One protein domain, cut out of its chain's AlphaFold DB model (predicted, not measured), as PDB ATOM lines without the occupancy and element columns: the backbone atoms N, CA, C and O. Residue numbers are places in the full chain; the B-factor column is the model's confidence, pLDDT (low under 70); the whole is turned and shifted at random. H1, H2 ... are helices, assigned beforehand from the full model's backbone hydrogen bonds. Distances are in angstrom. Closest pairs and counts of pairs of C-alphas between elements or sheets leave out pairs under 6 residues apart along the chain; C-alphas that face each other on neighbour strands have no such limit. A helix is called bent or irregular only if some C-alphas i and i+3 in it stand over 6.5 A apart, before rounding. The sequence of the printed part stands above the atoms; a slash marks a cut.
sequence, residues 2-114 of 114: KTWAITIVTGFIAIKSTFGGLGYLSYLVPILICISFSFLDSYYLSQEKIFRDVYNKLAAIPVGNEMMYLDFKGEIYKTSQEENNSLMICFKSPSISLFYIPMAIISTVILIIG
ATOM      1  N   LYS A   2      44.931 -30.404  24.715       84.75
ATOM      2  CA  LYS A   2      46.299 -30.250  24.179       84.75
ATOM      3  C   LYS A   2      46.940 -28.871  24.410       84.75
ATOM      4  O   LYS A   2      48.060 -28.802  24.895       84.75
ATOM      5  N   THR A   3      46.215 -27.778  24.156       86.50
ATOM      6  CA  THR A   3      46.707 -26.407  24.405       86.50
ATOM      7  C   THR A   3      47.002 -26.147  25.883       86.50
ATOM      8  O   THR A   3      48.017 -25.547  26.204       86.50
ATOM      9  N   TRP A   4      46.161 -26.656  26.789       90.56
ATOM     10  CA  TRP A   4      46.386 -26.550  28.234       90.56
ATOM     11  C   TRP A   4      47.628 -27.326  28.673       90.56
ATOM     12  O   TRP A   4      48.431 -26.794  29.434       90.56
ATOM     13  N   ALA A   5      47.825 -28.539  28.146       90.88
ATOM     14  CA  ALA A   5      49.035 -29.313  28.402       90.88
ATOM     15  C   ALA A   5      50.294 -28.551  27.951       90.88
ATOM     16  O   ALA A   5      51.251 -28.461  28.715       90.88
ATOM     17  N   ILE A   6      50.266 -27.942  26.757       92.12
ATOM     18  CA  ILE A   6      51.380 -27.127  26.248       92.12
ATOM     19  C   ILE A   6      51.675 -25.969  27.199       92.12
ATOM     20  O   ILE A   6      52.813 -25.857  27.638       92.12
ATOM     21  N   THR A   7      50.673 -25.160  27.554       93.75
ATOM     22  CA  THR A   7      50.848 -23.976  28.414       93.75
ATOM     23  C   THR A   7      51.427 -24.325  29.783       93.75
ATOM     24  O   THR A   7      52.311 -23.626  30.276       93.75
ATOM     25  N   ILE A   8      50.950 -25.405  30.407       91.31
ATOM     26  CA  ILE A   8      51.446 -25.814  31.727       91.31
ATOM     27  C   ILE A   8      52.889 -26.322  31.609       91.31
ATOM     28  O   ILE A   8      53.734 -25.940  32.418       91.31
ATOM     29  N   VAL A   9      53.202 -27.132  30.590       91.62
ATOM     30  CA  VAL A   9      54.565 -27.643  30.376       91.62
ATOM     31  C   VAL A   9      55.548 -26.508  30.071       91.62
ATOM     32  O   VAL A   9      56.611 -26.455  30.687       91.62
ATOM     33  N   THR A  10      55.210 -25.572  29.180       91.44
ATOM     34  CA  THR A  10      56.090 -24.432  28.866       91.44
ATOM     35  C   THR A  10      56.250 -23.481  30.043       91.44
ATOM     36  O   THR A  10      57.369 -23.044  30.310       91.44
ATOM     37  N   GLY A  11      55.180 -23.211  30.795       90.19
ATOM     38  CA  GLY A  11      55.263 -22.434  32.031       90.19
ATOM     39  C   GLY A  11      56.215 -23.071  33.045       90.19
ATOM     40  O   GLY A  11      57.060 -22.387  33.621       90.19
ATOM     41  N   PHE A  12      56.152 -24.394  33.210       88.25
ATOM     42  CA  PHE A  12      57.029 -25.113  34.132       88.25
ATOM     43  C   PHE A  12      58.500 -25.099  33.688       88.25
ATOM     44  O   PHE A  12      59.395 -24.892  34.510       88.25
ATOM     45  N   ILE A  13      58.757 -25.253  32.383       88.44
ATOM     46  CA  ILE A  13      60.100 -25.118  31.797       88.44
ATOM     47  C   ILE A  13      60.673 -23.719  32.075       88.44
ATOM     48  O   ILE A  13      61.813 -23.604  32.526       88.44
ATOM     49  N   ALA A  14      59.881 -22.662  31.867       88.75
ATOM     50  CA  ALA A  14      60.308 -21.284  32.117       88.75
ATOM     51  C   ALA A  14      60.630 -21.033  33.601       88.75
ATOM     52  O   ALA A  14      61.644 -20.402  33.918       88.75
ATOM     53  N   ILE A  15      59.813 -21.573  34.512       86.56
ATOM     54  CA  ILE A  15      60.054 -21.492  35.960       86.56
ATOM     55  C   ILE A  15      61.376 -22.174  36.322       86.56
ATOM     56  O   ILE A  15      62.192 -21.567  37.018       86.56
ATOM     57  N   LYS A  16      61.633 -23.394  35.823       84.75
ATOM     58  CA  LYS A  16      62.907 -24.084  36.076       84.75
ATOM     59  C   LYS A  16      64.093 -23.259  35.567       84.75
ATOM     60  O   LYS A  16      65.050 -23.066  36.311       84.75
ATOM     61  N   SER A  17      64.015 -22.768  34.330       83.38
ATOM     62  CA  SER A  17      65.090 -21.994  33.697       83.38
ATOM     63  C   SER A  17      65.407 -20.692  34.445       83.38
ATOM     64  O   SER A  17      66.561 -20.279  34.476       83.38
ATOM     65  N   THR A  18      64.408 -20.072  35.082       84.44
ATOM     66  CA  THR A  18      64.571 -18.783  35.779       84.44
ATOM     67  C   THR A  18      65.010 -18.944  37.236       84.44
ATOM     68  O   THR A  18      65.851 -18.188  37.712       84.44
ATOM     69  N   PHE A  19      64.439 -19.911  37.962       77.69
ATOM     70  CA  PHE A  19      64.619 -20.042  39.415       77.69
ATOM     71  C   PHE A  19      65.597 -21.156  39.830       77.69
ATOM     72  O   PHE A  19      65.875 -21.313  41.016       77.69
ATOM     73  N   GLY A  20      66.141 -21.921  38.878       68.12
ATOM     74  CA  GLY A  20      67.339 -22.749  39.068       68.12
ATOM     75  C   GLY A  20      67.223 -23.958  40.006       68.12
ATOM     76  O   GLY A  20      68.230 -24.618  40.252       68.12
ATOM     77  N   GLY A  21      66.044 -24.303  40.532       63.38
ATOM     78  CA  GLY A  21      65.975 -25.326  41.577       63.38
ATOM     79  C   GLY A  21      64.611 -25.965  41.788       63.38
ATOM     80  O   GLY A  21      63.788 -25.454  42.533       63.38
ATOM     81  N   LEU A  22      64.422 -27.153  41.213       62.06
ATOM     82  CA  LEU A  22      63.411 -28.133  41.644       62.06
ATOM     83  C   LEU A  22      64.011 -29.551  41.789       62.06
ATOM     84  O   LEU A  22      63.296 -30.525  42.025       62.06
ATOM     85  N   GLY A  23      65.340 -29.687  41.666       71.62
ATOM     86  CA  GLY A  23      66.045 -30.967  41.768       71.62
ATOM     87  C   GLY A  23      65.558 -32.002  40.748       71.62
ATOM     88  O   GLY A  23      65.097 -31.660  39.658       71.62
ATOM     89  N   TYR A  24      65.631 -33.287  41.102       72.19
ATOM     90  CA  TYR A  24      65.191 -34.388  40.233       72.19
ATOM     91  C   TYR A  24      63.679 -34.349  39.920       72.19
ATOM     92  O   TYR A  24      63.248 -34.810  38.865       72.19
ATOM     93  N   LEU A  25      62.868 -33.727  40.788       72.56
ATOM     94  CA  LEU A  25      61.417 -33.606  40.597       72.56
ATOM     95  C   LEU A  25      61.055 -32.768  39.363       72.56
ATOM     96  O   LEU A  25      60.036 -33.036  38.730       72.56
ATOM     97  N   SER A  26      61.914 -31.823  38.964       77.75
ATOM     98  CA  SER A  26      61.715 -30.987  37.769       77.75
ATOM     99  C   SER A  26      61.493 -31.803  36.493       77.75
ATOM    100  O   SER A  26      60.734 -31.389  35.621       77.75
ATOM    101  N   TYR A  27      62.153 -32.960  36.387       79.88
ATOM    102  CA  TYR A  27      62.093 -33.831  35.212       79.88
ATOM    103  C   TYR A  27      60.833 -34.701  35.190       79.88
ATOM    104  O   TYR A  27      60.367 -35.089  34.122       79.88
ATOM    105  N   LEU A  28      60.249 -34.984  36.358       84.44
ATOM    106  CA  LEU A  28      59.053 -35.818  36.473       84.44
ATOM    107  C   LEU A  28      57.765 -35.043  36.184       84.44
ATOM    108  O   LEU A  28      56.800 -35.626  35.695       84.44
ATOM    109  N   VAL A  29      57.737 -33.737  36.458       87.00
ATOM    110  CA  VAL A  29      56.515 -32.928  36.341       87.00
ATOM    111  C   VAL A  29      55.942 -32.880  34.913       87.00
ATOM    112  O   VAL A  29      54.754 -33.166  34.764       87.00
ATOM    113  N   PRO A  30      56.715 -32.600  33.843       87.00
ATOM    114  CA  PRO A  30      56.173 -32.602  32.481       87.00
ATOM    115  C   PRO A  30      55.656 -33.975  32.055       87.00
ATOM    116  O   PRO A  30      54.638 -34.060  31.372       87.00
ATOM    117  N   ILE A  31      56.331 -35.047  32.485       89.31
ATOM    118  CA  ILE A  31      55.918 -36.427  32.211       89.31
ATOM    119  C   ILE A  31      54.577 -36.704  32.893       89.31
ATOM    120  O   ILE A  31      53.654 -37.196  32.245       89.31
ATOM    121  N   LEU A  32      54.437 -36.326  34.167       91.44
ATOM    122  CA  LEU A  32      53.190 -36.462  34.916       91.44
ATOM    123  C   LEU A  32      52.046 -35.702  34.230       91.44
ATOM    124  O   LEU A  32      50.984 -36.275  34.005       91.44
ATOM    125  N   ILE A  33      52.283 -34.448  33.831       91.12
ATOM    126  CA  ILE A  33      51.300 -33.632  33.107       91.12
ATOM    127  C   ILE A  33      50.913 -34.316  31.790       91.12
ATOM    128  O   ILE A  33      49.726 -34.477  31.513       91.12
ATOM    129  N   CYS A  34      51.885 -34.774  30.996       90.81
ATOM    130  CA  CYS A  34      51.610 -35.467  29.736       90.81
ATOM    131  C   CYS A  34      50.773 -36.735  29.954       90.81
ATOM    132  O   CYS A  34      49.826 -36.963  29.205       90.81
ATOM    133  N   ILE A  35      51.062 -37.526  30.992       90.81
ATOM    134  CA  ILE A  35      50.289 -38.732  31.326       90.81
ATOM    135  C   ILE A  35      48.857 -38.367  31.734       90.81
ATOM    136  O   ILE A  35      47.912 -38.941  31.193       90.81
ATOM    137  N   SER A  36      48.675 -37.400  32.637       91.56
ATOM    138  CA  SER A  36      47.346 -36.981  33.102       91.56
ATOM    139  C   SER A  36      46.484 -36.437  31.962       91.56
ATOM    140  O   SER A  36      45.322 -36.817  31.821       91.56
ATOM    141  N   PHE A  37      47.054 -35.583  31.111       92.44
ATOM    142  CA  PHE A  37      46.343 -35.012  29.970       92.44
ATOM    143  C   PHE A  37      46.079 -36.043  28.862       92.44
ATOM    144  O   PHE A  37      44.999 -36.028  28.270       92.44
ATOM    145  N   SER A  38      47.005 -36.979  28.630       90.69
ATOM    146  CA  SER A  38      46.797 -38.111  27.718       90.69
ATOM    147  C   SER A  38      45.671 -39.025  28.204       90.69
ATOM    148  O   SER A  38      44.814 -39.428  27.417       90.69
ATOM    149  N   PHE A  39      45.613 -39.308  29.509       90.62
ATOM    150  CA  PHE A  39      44.535 -40.093  30.108       90.62
ATOM    151  C   PHE A  39      43.174 -39.411  29.927       90.62
ATOM    152  O   PHE A  39      42.229 -40.054  29.474       90.62
ATOM    153  N   LEU A  40      43.087 -38.105  30.200       91.25
ATOM    154  CA  LEU A  40      41.860 -37.332  29.992       91.25
ATOM    155  C   LEU A  40      41.426 -37.329  28.522       91.25
ATOM    156  O   LEU A  40      40.269 -37.624  28.235       91.25
ATOM    157  N   ASP A  41      42.339 -37.057  27.584       90.62
ATOM    158  CA  ASP A  41      42.026 -37.098  26.147       90.62
ATOM    159  C   ASP A  41      41.546 -38.495  25.711       90.62
ATOM    160  O   ASP A  41      40.632 -38.611  24.896       90.62
ATOM    161  N   SER A  42      42.115 -39.557  26.286       90.25
ATOM    162  CA  SER A  42      41.722 -40.946  25.999       90.25
ATOM    163  C   SER A  42      40.346 -41.280  26.558       90.25
ATOM    164  O   SER A  42      39.570 -41.984  25.914       90.25
ATOM    165  N   TYR A  43      40.038 -40.749  27.739       90.75
ATOM    166  CA  TYR A  43      38.727 -40.865  28.359       90.75
ATOM    167  C   TYR A  43      37.644 -40.186  27.525       90.75
ATOM    168  O   TYR A  43      36.635 -40.814  27.207       90.75
ATOM    169  N   TYR A  44      37.874 -38.947  27.089       90.50
ATOM    170  CA  TYR A  44      36.926 -38.259  26.214       90.50
ATOM    171  C   TYR A  44      36.746 -38.977  24.873       90.50
ATOM    172  O   TYR A  44      35.617 -39.103  24.404       90.50
ATOM    173  N   LEU A  45      37.826 -39.512  24.295       89.94
ATOM    174  CA  LEU A  45      37.748 -40.275  23.049       89.94
ATOM    175  C   LEU A  45      36.921 -41.562  23.198       89.94
ATOM    176  O   LEU A  45      36.148 -41.903  22.306       89.94
ATOM    177  N   SER A  46      37.061 -42.275  24.319       90.88
ATOM    178  CA  SER A  46      36.244 -43.458  24.624       90.88
ATOM    179  C   SER A  46      34.760 -43.099  24.728       90.88
ATOM    180  O   SER A  46      33.926 -43.747  24.096       90.88
ATOM    181  N   GLN A  47      34.432 -42.014  25.432       90.38
ATOM    182  CA  GLN A  47      33.051 -41.545  25.564       90.38
ATOM    183  C   GLN A  47      32.440 -41.135  24.217       90.38
ATOM    184  O   GLN A  47      31.285 -41.458  23.943       90.38
ATOM    185  N   GLU A  48      33.213 -40.472  23.351       90.69
ATOM    186  CA  GLU A  48      32.770 -40.108  22.000       90.69
ATOM    187  C   GLU A  48      32.448 -41.347  21.154       90.69
ATOM    188  O   GLU A  48      31.405 -41.390  20.499       90.69
ATOM    189  N   LYS A  49      33.305 -42.379  21.195       89.62
ATOM    190  CA  LYS A  49      33.051 -43.639  20.485       89.62
ATOM    191  C   LYS A  49      31.775 -44.317  20.979       89.62
ATOM    192  O   LYS A  49      30.923 -44.642  20.158       89.62
ATOM    193  N   ILE A  50      31.612 -44.451  22.297       89.81
ATOM    194  CA  ILE A  50      30.420 -45.065  22.902       89.81
ATOM    195  C   ILE A  50      29.159 -44.315  22.468       89.81
ATOM    196  O   ILE A  50      28.183 -44.936  22.049       89.81
ATOM    197  N   PHE A  51      29.182 -42.982  22.521       89.94
ATOM    198  CA  PHE A  51      28.050 -42.166  22.089       89.94
ATOM    199  C   PHE A  51      27.735 -42.369  20.603       89.94
ATOM    200  O   PHE A  51      26.576 -42.575  20.241       89.94
ATOM    201  N   ARG A  52      28.759 -42.348  19.743       90.56
ATOM    202  CA  ARG A  52      28.597 -42.528  18.297       90.56
ATOM    203  C   ARG A  52      28.051 -43.911  17.948       90.56
ATOM    204  O   ARG A  52      27.183 -44.015  17.085       90.56
ATOM    205  N   ASP A  53      28.524 -44.952  18.619       90.12
ATOM    206  CA  ASP A  53      28.079 -46.325  18.391       90.12
ATOM    207  C   ASP A  53      26.629 -46.525  18.843       90.12
ATOM    208  O   ASP A  53      25.826 -47.088  18.097       90.12
ATOM    209  N   VAL A  54      26.257 -46.003  20.017       88.81
ATOM    210  CA  VAL A  54      24.860 -46.013  20.486       88.81
ATOM    211  C   VAL A  54      23.965 -45.238  19.519       88.81
ATOM    212  O   VAL A  54      22.922 -45.746  19.114       88.81
ATOM    213  N   TYR A  55      24.386 -44.049  19.085       88.38
ATOM    214  CA  TYR A  55      23.641 -43.252  18.113       88.38
ATOM    215  C   TYR A  55      23.430 -44.004  16.791       88.38
ATOM    216  O   TYR A  55      22.305 -44.079  16.304       88.38
ATOM    217  N   ASN A  56      24.481 -44.612  16.238       89.25
ATOM    218  CA  ASN A  56      24.391 -45.380  14.994       89.25
ATOM    219  C   ASN A  56      23.456 -46.591  15.130       89.25
ATOM    220  O   ASN A  56      22.675 -46.859  14.216       89.25
ATOM    221  N   LYS A  57      23.491 -47.297  16.271       87.19
ATOM    222  CA  LYS A  57      22.571 -48.410  16.569       87.19
ATOM    223  C   LYS A  57      21.114 -47.939  16.581       87.19
ATOM    224  O   LYS A  57      20.256 -48.611  16.020       87.19
ATOM    225  N   LEU A  58      20.842 -46.778  17.176       84.19
ATOM    226  CA  LEU A  58      19.496 -46.207  17.262       84.19
ATOM    227  C   LEU A  58      18.996 -45.665  15.921       84.19
ATOM    228  O   LEU A  58      17.844 -45.886  15.564       84.19
ATOM    229  N   ALA A  59      19.860 -44.986  15.167       85.19
ATOM    230  CA  ALA A  59      19.527 -44.423  13.861       85.19
ATOM    231  C   ALA A  59      19.217 -45.501  12.807       85.19
ATOM    232  O   ALA A  59      18.520 -45.226  11.833       85.19
ATOM    233  N   ALA A  60      19.712 -46.728  12.999       86.31
ATOM    234  CA  ALA A  60      19.412 -47.866  12.135       86.31
ATOM    235  C   ALA A  60      18.016 -48.482  12.377       86.31
ATOM    236  O   ALA A  60      17.590 -49.345  11.608       86.31
ATOM    237  N   ILE A  61      17.299 -48.074  13.433       83.81
ATOM    238  CA  ILE A  61      15.970 -48.602  13.765       83.81
ATOM    239  C   ILE A  61      14.914 -47.906  12.885       83.81
ATOM    240  O   ILE A  61      14.849 -46.677  12.874       83.81
ATOM    241  N   PRO A  62      14.061 -48.652  12.153       80.56
ATOM    242  CA  PRO A  62      13.039 -48.057  11.298       80.56
ATOM    243  C   PRO A  62      11.949 -47.347  12.113       80.56
ATOM    244  O   PRO A  62      11.534 -47.800  13.183       80.56
ATOM    245  N   VAL A  63      11.446 -46.241  11.559       73.06
ATOM    246  CA  VAL A  63      10.368 -45.440  12.154       73.06
ATOM    247  C   VAL A  63       9.095 -46.289  12.256       73.06
ATOM    248  O   VAL A  63       8.625 -46.818  11.252       73.06
ATOM    249  N   GLY A  64       8.543 -46.416  13.466       68.38
ATOM    250  CA  GLY A  64       7.349 -47.226  13.757       68.38
ATOM    251  C   GLY A  64       7.598 -48.458  14.635       68.38
ATOM    252  O   GLY A  64       6.642 -49.123  15.018       68.38
ATOM    253  N   ASN A  65       8.853 -48.750  14.989       70.62
ATOM    254  CA  ASN A  65       9.176 -49.783  15.973       70.62
ATOM    255  C   ASN A  65       8.874 -49.289  17.407       70.62
ATOM    256  O   ASN A  65       9.159 -48.129  17.711       70.62
ATOM    257  N   GLU A  66       8.357 -50.149  18.297       65.50
ATOM    258  CA  GLU A  66       7.975 -49.830  19.699       65.50
ATOM    259  C   GLU A  66       9.173 -49.553  20.640       65.50
ATOM    260  O   GLU A  66       9.120 -49.762  21.852       65.50
ATOM    261  N   MET A  67      10.299 -49.099  20.099       63.78
ATOM    262  CA  MET A  67      11.490 -48.799  20.885       63.78
ATOM    263  C   MET A  67      11.326 -47.445  21.579       63.78
ATOM    264  O   MET A  67      11.065 -46.423  20.945       63.78
ATOM    265  N   MET A  68      11.523 -47.417  22.897       67.31
ATOM    266  CA  MET A  68      11.554 -46.180  23.670       67.31
ATOM    267  C   MET A  68      12.882 -45.450  23.420       67.31
ATOM    268  O   MET A  68      13.869 -45.679  24.115       67.31
ATOM    269  N   TYR A  69      12.891 -44.526  22.456       66.44
ATOM    270  CA  TYR A  69      14.024 -43.649  22.100       66.44
ATOM    271  C   TYR A  69      14.444 -42.659  23.209       66.44
ATOM    272  O   TYR A  69      14.991 -41.603  22.920       66.44
ATOM    273  N   LEU A  70      14.133 -42.923  24.474       68.94
ATOM    274  CA  LEU A  70      14.530 -42.094  25.615       68.94
ATOM    275  C   LEU A  70      15.267 -42.908  26.687       68.94
ATOM    276  O   LEU A  70      15.890 -42.311  27.563       68.94
ATOM    277  N   ASP A  71      15.241 -44.245  26.614       77.06
ATOM    278  CA  ASP A  71      15.984 -45.113  27.530       77.06
ATOM    279  C   ASP A  71      17.202 -45.736  26.835       77.06
ATOM    280  O   ASP A  71      17.150 -46.805  26.230       77.06
ATOM    281  N   PHE A  72      18.331 -45.033  26.921       76.62
ATOM    282  CA  PHE A  72      19.597 -45.441  26.303       76.62
ATOM    283  C   PHE A  72      20.592 -46.042  27.295       76.62
ATOM    284  O   PHE A  72      21.687 -46.456  26.908       76.62
ATOM    285  N   LYS A  73      20.246 -46.089  28.587       80.62
ATOM    286  CA  LYS A  73      21.190 -46.465  29.645       80.62
ATOM    287  C   LYS A  73      21.699 -47.898  29.464       80.62
ATOM    288  O   LYS A  73      22.885 -48.160  29.669       80.62
ATOM    289  N   GLY A  74      20.822 -48.804  29.028       80.81
ATOM    290  CA  GLY A  74      21.177 -50.190  28.717       80.81
ATOM    291  C   GLY A  74      22.113 -50.322  27.512       80.81
ATOM    292  O   GLY A  74      23.082 -51.078  27.567       80.81
ATOM    293  N   GLU A  75      21.875 -49.555  26.448       82.50
ATOM    294  CA  GLU A  75      22.699 -49.581  25.230       82.50
ATOM    295  C   GLU A  75      24.083 -48.957  25.447       82.50
ATOM    296  O   GLU A  75      25.081 -49.477  24.939       82.50
ATOM    297  N   ILE A  76      24.169 -47.909  26.274       83.88
ATOM    298  CA  ILE A  76      25.444 -47.332  26.720       83.88
ATOM    299  C   ILE A  76      26.247 -48.376  27.501       83.88
ATOM    300  O   ILE A  76      27.424 -48.574  27.209       83.88
ATOM    301  N   TYR A  77      25.623 -49.090  28.447       83.56
ATOM    302  CA  TYR A  77      26.318 -50.118  29.229       83.56
ATOM    303  C   TYR A  77      26.863 -51.245  28.339       83.56
ATOM    304  O   TYR A  77      28.044 -51.579  28.433       83.56
ATOM    305  N   LYS A  78      26.044 -51.777  27.420       83.19
ATOM    306  CA  LYS A  78      26.481 -52.806  26.460       83.19
ATOM    307  C   LYS A  78      27.651 -52.327  25.600       83.19
ATOM    308  O   LYS A  78      28.643 -53.033  25.472       83.19
ATOM    309  N   THR A  79      27.552 -51.117  25.057       82.56
ATOM    310  CA  THR A  79      28.567 -50.550  24.156       82.56
ATOM    311  C   THR A  79      29.854 -50.175  24.902       82.56
ATOM    312  O   THR A  79      30.943 -50.248  24.335       82.56
ATOM    313  N   SER A  80      29.762 -49.832  26.191       78.50
ATOM    314  CA  SER A  80      30.927 -49.548  27.042       78.50
ATOM    315  C   SER A  80      31.769 -50.787  27.376       78.50
ATOM    316  O   SER A  80      32.947 -50.651  27.693       78.50
ATOM    317  N   GLN A  81      31.180 -51.985  27.290       79.81
ATOM    318  CA  GLN A  81      31.869 -53.268  27.482       79.81
ATOM    319  C   GLN A  81      32.611 -53.732  26.216       79.81
ATOM    320  O   GLN A  81      33.377 -54.693  26.271       79.81
ATOM    321  N   GLU A  82      32.398 -53.079  25.070       81.50
ATOM    322  CA  GLU A  82      33.077 -53.440  23.826       81.50
ATOM    323  C   GLU A  82      34.567 -53.068  23.886       81.50
ATOM    324  O   GLU A  82      34.944 -51.950  24.244       81.50
ATOM    325  N   GLU A  83      35.437 -54.005  23.493       71.81
ATOM    326  CA  GLU A  83      36.891 -53.875  23.644       71.81
ATOM    327  C   GLU A  83      37.442 -52.617  22.949       71.81
ATOM    328  O   GLU A  83      38.260 -51.896  23.518       71.81
ATOM    329  N   ASN A  84      36.919 -52.283  21.761       73.50
ATOM    330  CA  ASN A  84      37.312 -51.114  20.957       73.50
ATOM    331  C   ASN A  84      37.027 -49.765  21.651       73.50
ATOM    332  O   ASN A  84      37.673 -48.746  21.365       73.50
ATOM    333  N   ASN A  85      36.095 -49.772  22.603       75.31
ATOM    334  CA  ASN A  85      35.695 -48.609  23.385       75.31
ATOM    335  C   ASN A  85      36.450 -48.510  24.715       75.31
ATOM    336  O   ASN A  85      36.324 -47.508  25.420       75.31
ATOM    337  N   SER A  86      37.309 -49.488  25.021       80.44
ATOM    338  CA  SER A  86      38.157 -49.469  26.207       80.44
ATOM    339  C   SER A  86      39.125 -48.282  26.207       80.44
ATOM    340  O   SER A  86      39.760 -47.935  25.202       80.44
ATOM    341  N   LEU A  87      39.291 -47.694  27.392       77.06
ATOM    342  CA  LEU A  87      40.207 -46.583  27.649       77.06
ATOM    343  C   LEU A  87      41.646 -46.910  27.244       77.06
ATOM    344  O   LEU A  87      42.352 -46.044  26.736       77.06
ATOM    345  N   MET A  88      42.069 -48.165  27.412       74.69
ATOM    346  CA  MET A  88      43.430 -48.606  27.095       74.69
ATOM    347  C   MET A  88      43.712 -48.563  25.584       74.69
ATOM    348  O   MET A  88      44.813 -48.203  25.162       74.69
ATOM    349  N   ILE A  89      42.711 -48.897  24.761       78.81
ATOM    350  CA  ILE A  89      42.811 -48.821  23.296       78.81
ATOM    351  C   ILE A  89      42.807 -47.362  22.852       78.81
ATOM    352  O   ILE A  89      43.598 -46.970  21.994       78.81
ATOM    353  N   CYS A  90      41.973 -46.534  23.482       80.50
ATOM    354  CA  CYS A  90      41.947 -45.102  23.210       80.50
ATOM    355  C   CYS A  90      43.266 -44.423  23.600       80.50
ATOM    356  O   CYS A  90      43.745 -43.582  22.849       80.50
ATOM    357  N   PHE A  91      43.919 -44.856  24.680       80.50
ATOM    358  CA  PHE A  91      45.235 -44.351  25.080       80.50
ATOM    359  C   PHE A  91      46.342 -44.676  24.076       80.50
ATOM    360  O   PHE A  91      47.233 -43.863  23.840       80.50
ATOM    361  N   LYS A  92      46.258 -45.836  23.418       79.62
ATOM    362  CA  LYS A  92      47.154 -46.204  22.312       79.62
ATOM    363  C   LYS A  92      46.762 -45.578  20.971       79.62
ATOM    364  O   LYS A  92      47.446 -45.818  19.977       79.62
ATOM    365  N   SER A  93      45.688 -44.788  20.921       86.06
ATOM    366  CA  SER A  93      45.222 -44.166  19.685       86.06
ATOM    367  C   SER A  93      46.326 -43.301  19.066       86.06
ATOM    368  O   SER A  93      46.959 -42.513  19.784       86.06
ATOM    369  N   PRO A  94      46.545 -43.392  17.738       83.75
ATOM    370  CA  PRO A  94      47.575 -42.619  17.053       83.75
ATOM    371  C   PRO A  94      47.420 -41.115  17.302       83.75
ATOM    372  O   PRO A  94      48.414 -40.430  17.514       83.75
ATOM    373  N   SER A  95      46.189 -40.603  17.393       85.81
ATOM    374  CA  SER A  95      45.911 -39.176  17.611       85.81
ATOM    375  C   SER A  95      46.401 -38.641  18.963       85.81
ATOM    376  O   SER A  95      46.665 -37.447  19.100       85.81
ATOM    377  N   ILE A  96      46.484 -39.503  19.979       88.06
ATOM    378  CA  ILE A  96      46.906 -39.140  21.339       88.06
ATOM    379  C   ILE A  96      48.406 -39.391  21.479       88.06
ATOM    380  O   ILE A  96      49.159 -38.487  21.842       88.06
ATOM    381  N   SER A  97      48.844 -40.589  21.097       86.50
ATOM    382  CA  SER A  97      50.243 -41.008  21.141       86.50
ATOM    383  C   SER A  97      51.161 -40.060  20.355       86.50
ATOM    384  O   SER A  97      52.166 -39.586  20.885       86.50
ATOM    385  N   LEU A  98      50.766 -39.680  19.135       90.50
ATOM    386  CA  LEU A  98      51.556 -38.806  18.259       90.50
ATOM    387  C   LEU A  98      51.681 -37.374  18.798       90.50
ATOM    388  O   LEU A  98      52.597 -36.659  18.415       90.50
ATOM    389  N   PHE A  99      50.812 -36.956  19.719       90.81
ATOM    390  CA  PHE A  99      50.917 -35.652  20.368       90.81
ATOM    391  C   PHE A  99      51.745 -35.714  21.659       90.81
ATOM    392  O   PHE A  99      52.705 -34.962  21.820       90.81
ATOM    393  N   TYR A 100      51.397 -36.615  22.583       90.12
ATOM    394  CA  TYR A 100      52.004 -36.629  23.918       90.12
ATOM    395  C   TYR A 100      53.405 -37.258  23.945       90.12
ATOM    396  O   TYR A 100      54.218 -36.833  24.764       90.12
ATOM    397  N   ILE A 101      53.732 -38.203  23.048       90.50
ATOM    398  CA  ILE A 101      55.084 -38.791  22.988       90.50
ATOM    399  C   ILE A 101      56.125 -37.748  22.548       90.50
ATOM    400  O   ILE A 101      57.080 -37.533  23.300       90.50
ATOM    401  N   PRO A 102      55.972 -37.044  21.404       92.62
ATOM    402  CA  PRO A 102      56.934 -36.012  21.021       92.62
ATOM    403  C   PRO A 102      57.012 -34.880  22.043       92.62
ATOM    404  O   PRO A 102      58.106 -34.413  22.347       92.62
ATOM    405  N   MET A 103      55.878 -34.480  22.632       90.94
ATOM    406  CA  MET A 103      55.846 -33.451  23.674       90.94
ATOM    407  C   MET A 103      56.679 -33.851  24.901       90.94
ATOM    408  O   MET A 103      57.491 -33.059  25.385       90.94
ATOM    409  N   ALA A 104      56.535 -35.092  25.377       91.25
ATOM    410  CA  ALA A 104      57.316 -35.609  26.496       91.25
ATOM    411  C   ALA A 104      58.820 -35.635  26.171       91.25
ATOM    412  O   ALA A 104      59.625 -35.173  26.981       91.25
ATOM    413  N   ILE A 105      59.197 -36.081  24.966       91.56
ATOM    414  CA  ILE A 105      60.600 -36.118  24.519       91.56
ATOM    415  C   ILE A 105      61.187 -34.704  24.475       91.56
ATOM    416  O   ILE A 105      62.213 -34.452  25.103       91.56
ATOM    417  N   ILE A 106      60.519 -33.769  23.795       92.38
ATOM    418  CA  ILE A 106      60.986 -32.382  23.650       92.38
ATOM    419  C   ILE A 106      61.125 -31.717  25.022       92.38
ATOM    420  O   ILE A 106      62.160 -31.121  25.310       92.38
ATOM    421  N   SER A 107      60.119 -31.859  25.891       89.88
ATOM    422  CA  SER A 107      60.170 -31.288  27.241       89.88
ATOM    423  C   SER A 107      61.339 -31.845  28.059       89.88
ATOM    424  O   SER A 107      62.051 -31.082  28.705       89.88
ATOM    425  N   THR A 108      61.604 -33.150  27.966       88.88
ATOM    426  CA  THR A 108      62.724 -33.795  28.664       88.88
ATOM    427  C   THR A 108      64.070 -33.299  28.140       88.88
ATOM    428  O   THR A 108      64.946 -32.961  28.931       88.88
ATOM    429  N   VAL A 109      64.227 -33.197  26.816       89.50
ATOM    430  CA  VAL A 109      65.457 -32.699  26.182       89.50
ATOM    431  C   VAL A 109      65.754 -31.261  26.608       89.50
ATOM    432  O   VAL A 109      66.877 -30.973  27.017       89.50
ATOM    433  N   ILE A 110      64.750 -30.379  26.579       88.94
ATOM    434  CA  ILE A 110      64.910 -28.979  27.001       88.94
ATOM    435  C   ILE A 110      65.356 -28.905  28.461       88.94
ATOM    436  O   ILE A 110      66.252 -28.135  28.787       88.94
ATOM    437  N   LEU A 111      64.770 -29.725  29.336       85.19
ATOM    438  CA  LEU A 111      65.119 -29.726  30.753       85.19
ATOM    439  C   LEU A 111      66.487 -30.348  31.044       85.19
ATOM    440  O   LEU A 111      67.046 -30.044  32.087       85.19
ATOM    441  N   ILE A 112      67.013 -31.248  30.213       83.62
ATOM    442  CA  ILE A 112      68.361 -31.806  30.422       83.62
ATOM    443  C   ILE A 112      69.433 -30.817  29.951       83.62
ATOM    444  O   ILE A 112      70.476 -30.705  30.589       83.62
ATOM    445  N   ILE A 113      69.185 -30.127  28.834       81.50
ATOM    446  CA  ILE A 113      70.141 -29.187  28.235       81.50
ATOM    447  C   ILE A 113      70.160 -27.842  28.976       81.50
ATOM    448  O   ILE A 113      71.235 -27.267  29.133       81.50
ATOM    449  N   GLY A 114      68.991 -27.327  29.373       67.81
ATOM    450  CA  GLY A 114      68.832 -26.029  30.042       67.81
ATOM    451  C   GLY A 114      68.749 -26.140  31.552       67.81
ATOM    452  O   GLY A 114      69.381 -25.314  32.236       67.81
TER     453      GLY A 114
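Overview. This is residues 2 to 114 of the 114 residues of an uncharacterized protein of Escherichia coli (UniProt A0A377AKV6). This is a rod built along one long helix, H2: H1 and H5 pack on its first part as an up-and-down bundle, neighbours in the chain running opposite ways, and the short H4, then H3, pack farther along it. The 113 printed residues, with five named helices and no named strand, are all helix in class and extended: radius of gyration of the C-alphas 20.5 A, spans 69 by 21 by 17 A.

Arrangement. Start at the hub, H2, residues 25 to 59, only just irregular, with C-alphas 27 and 30 6.6 A apart. With residues 26 to 37 alone it touches H1, residues 2 to 19, a hairpin at a shallow tilt of 5 degrees; the closest C-alphas are Val 9 and Pro 30, 5.6 A. With 26 to 42 alone it touches H5, residues 94 to 113, opposite ways at a shallow 8 degrees; closest C-alphas Ile 31 and Ala 104, 5.9 A. With 38 to 46 alone it touches H4, residues 87 to 91, and with 50 to 54 alone H3, residues 73 to 80. O i to N i+4 pairs are all within hydrogen-bond range in H1, H3 and H4, 29 of 31 in H2, 14 of 16 in H5.

Along the chain. Find C-alpha 25 at (61.417, -33.606, 40.597); H2 runs 50.9 A to C-alpha 59. H5 ends at C-alpha 113, (70.141, -29.187, 28.235).

Size, cuts and confidence. The printed part has no cut; the link H2 to H3 is long. Look for pLDDT under 70 at residues 20 to 22, 64, 66 to 70 and 114.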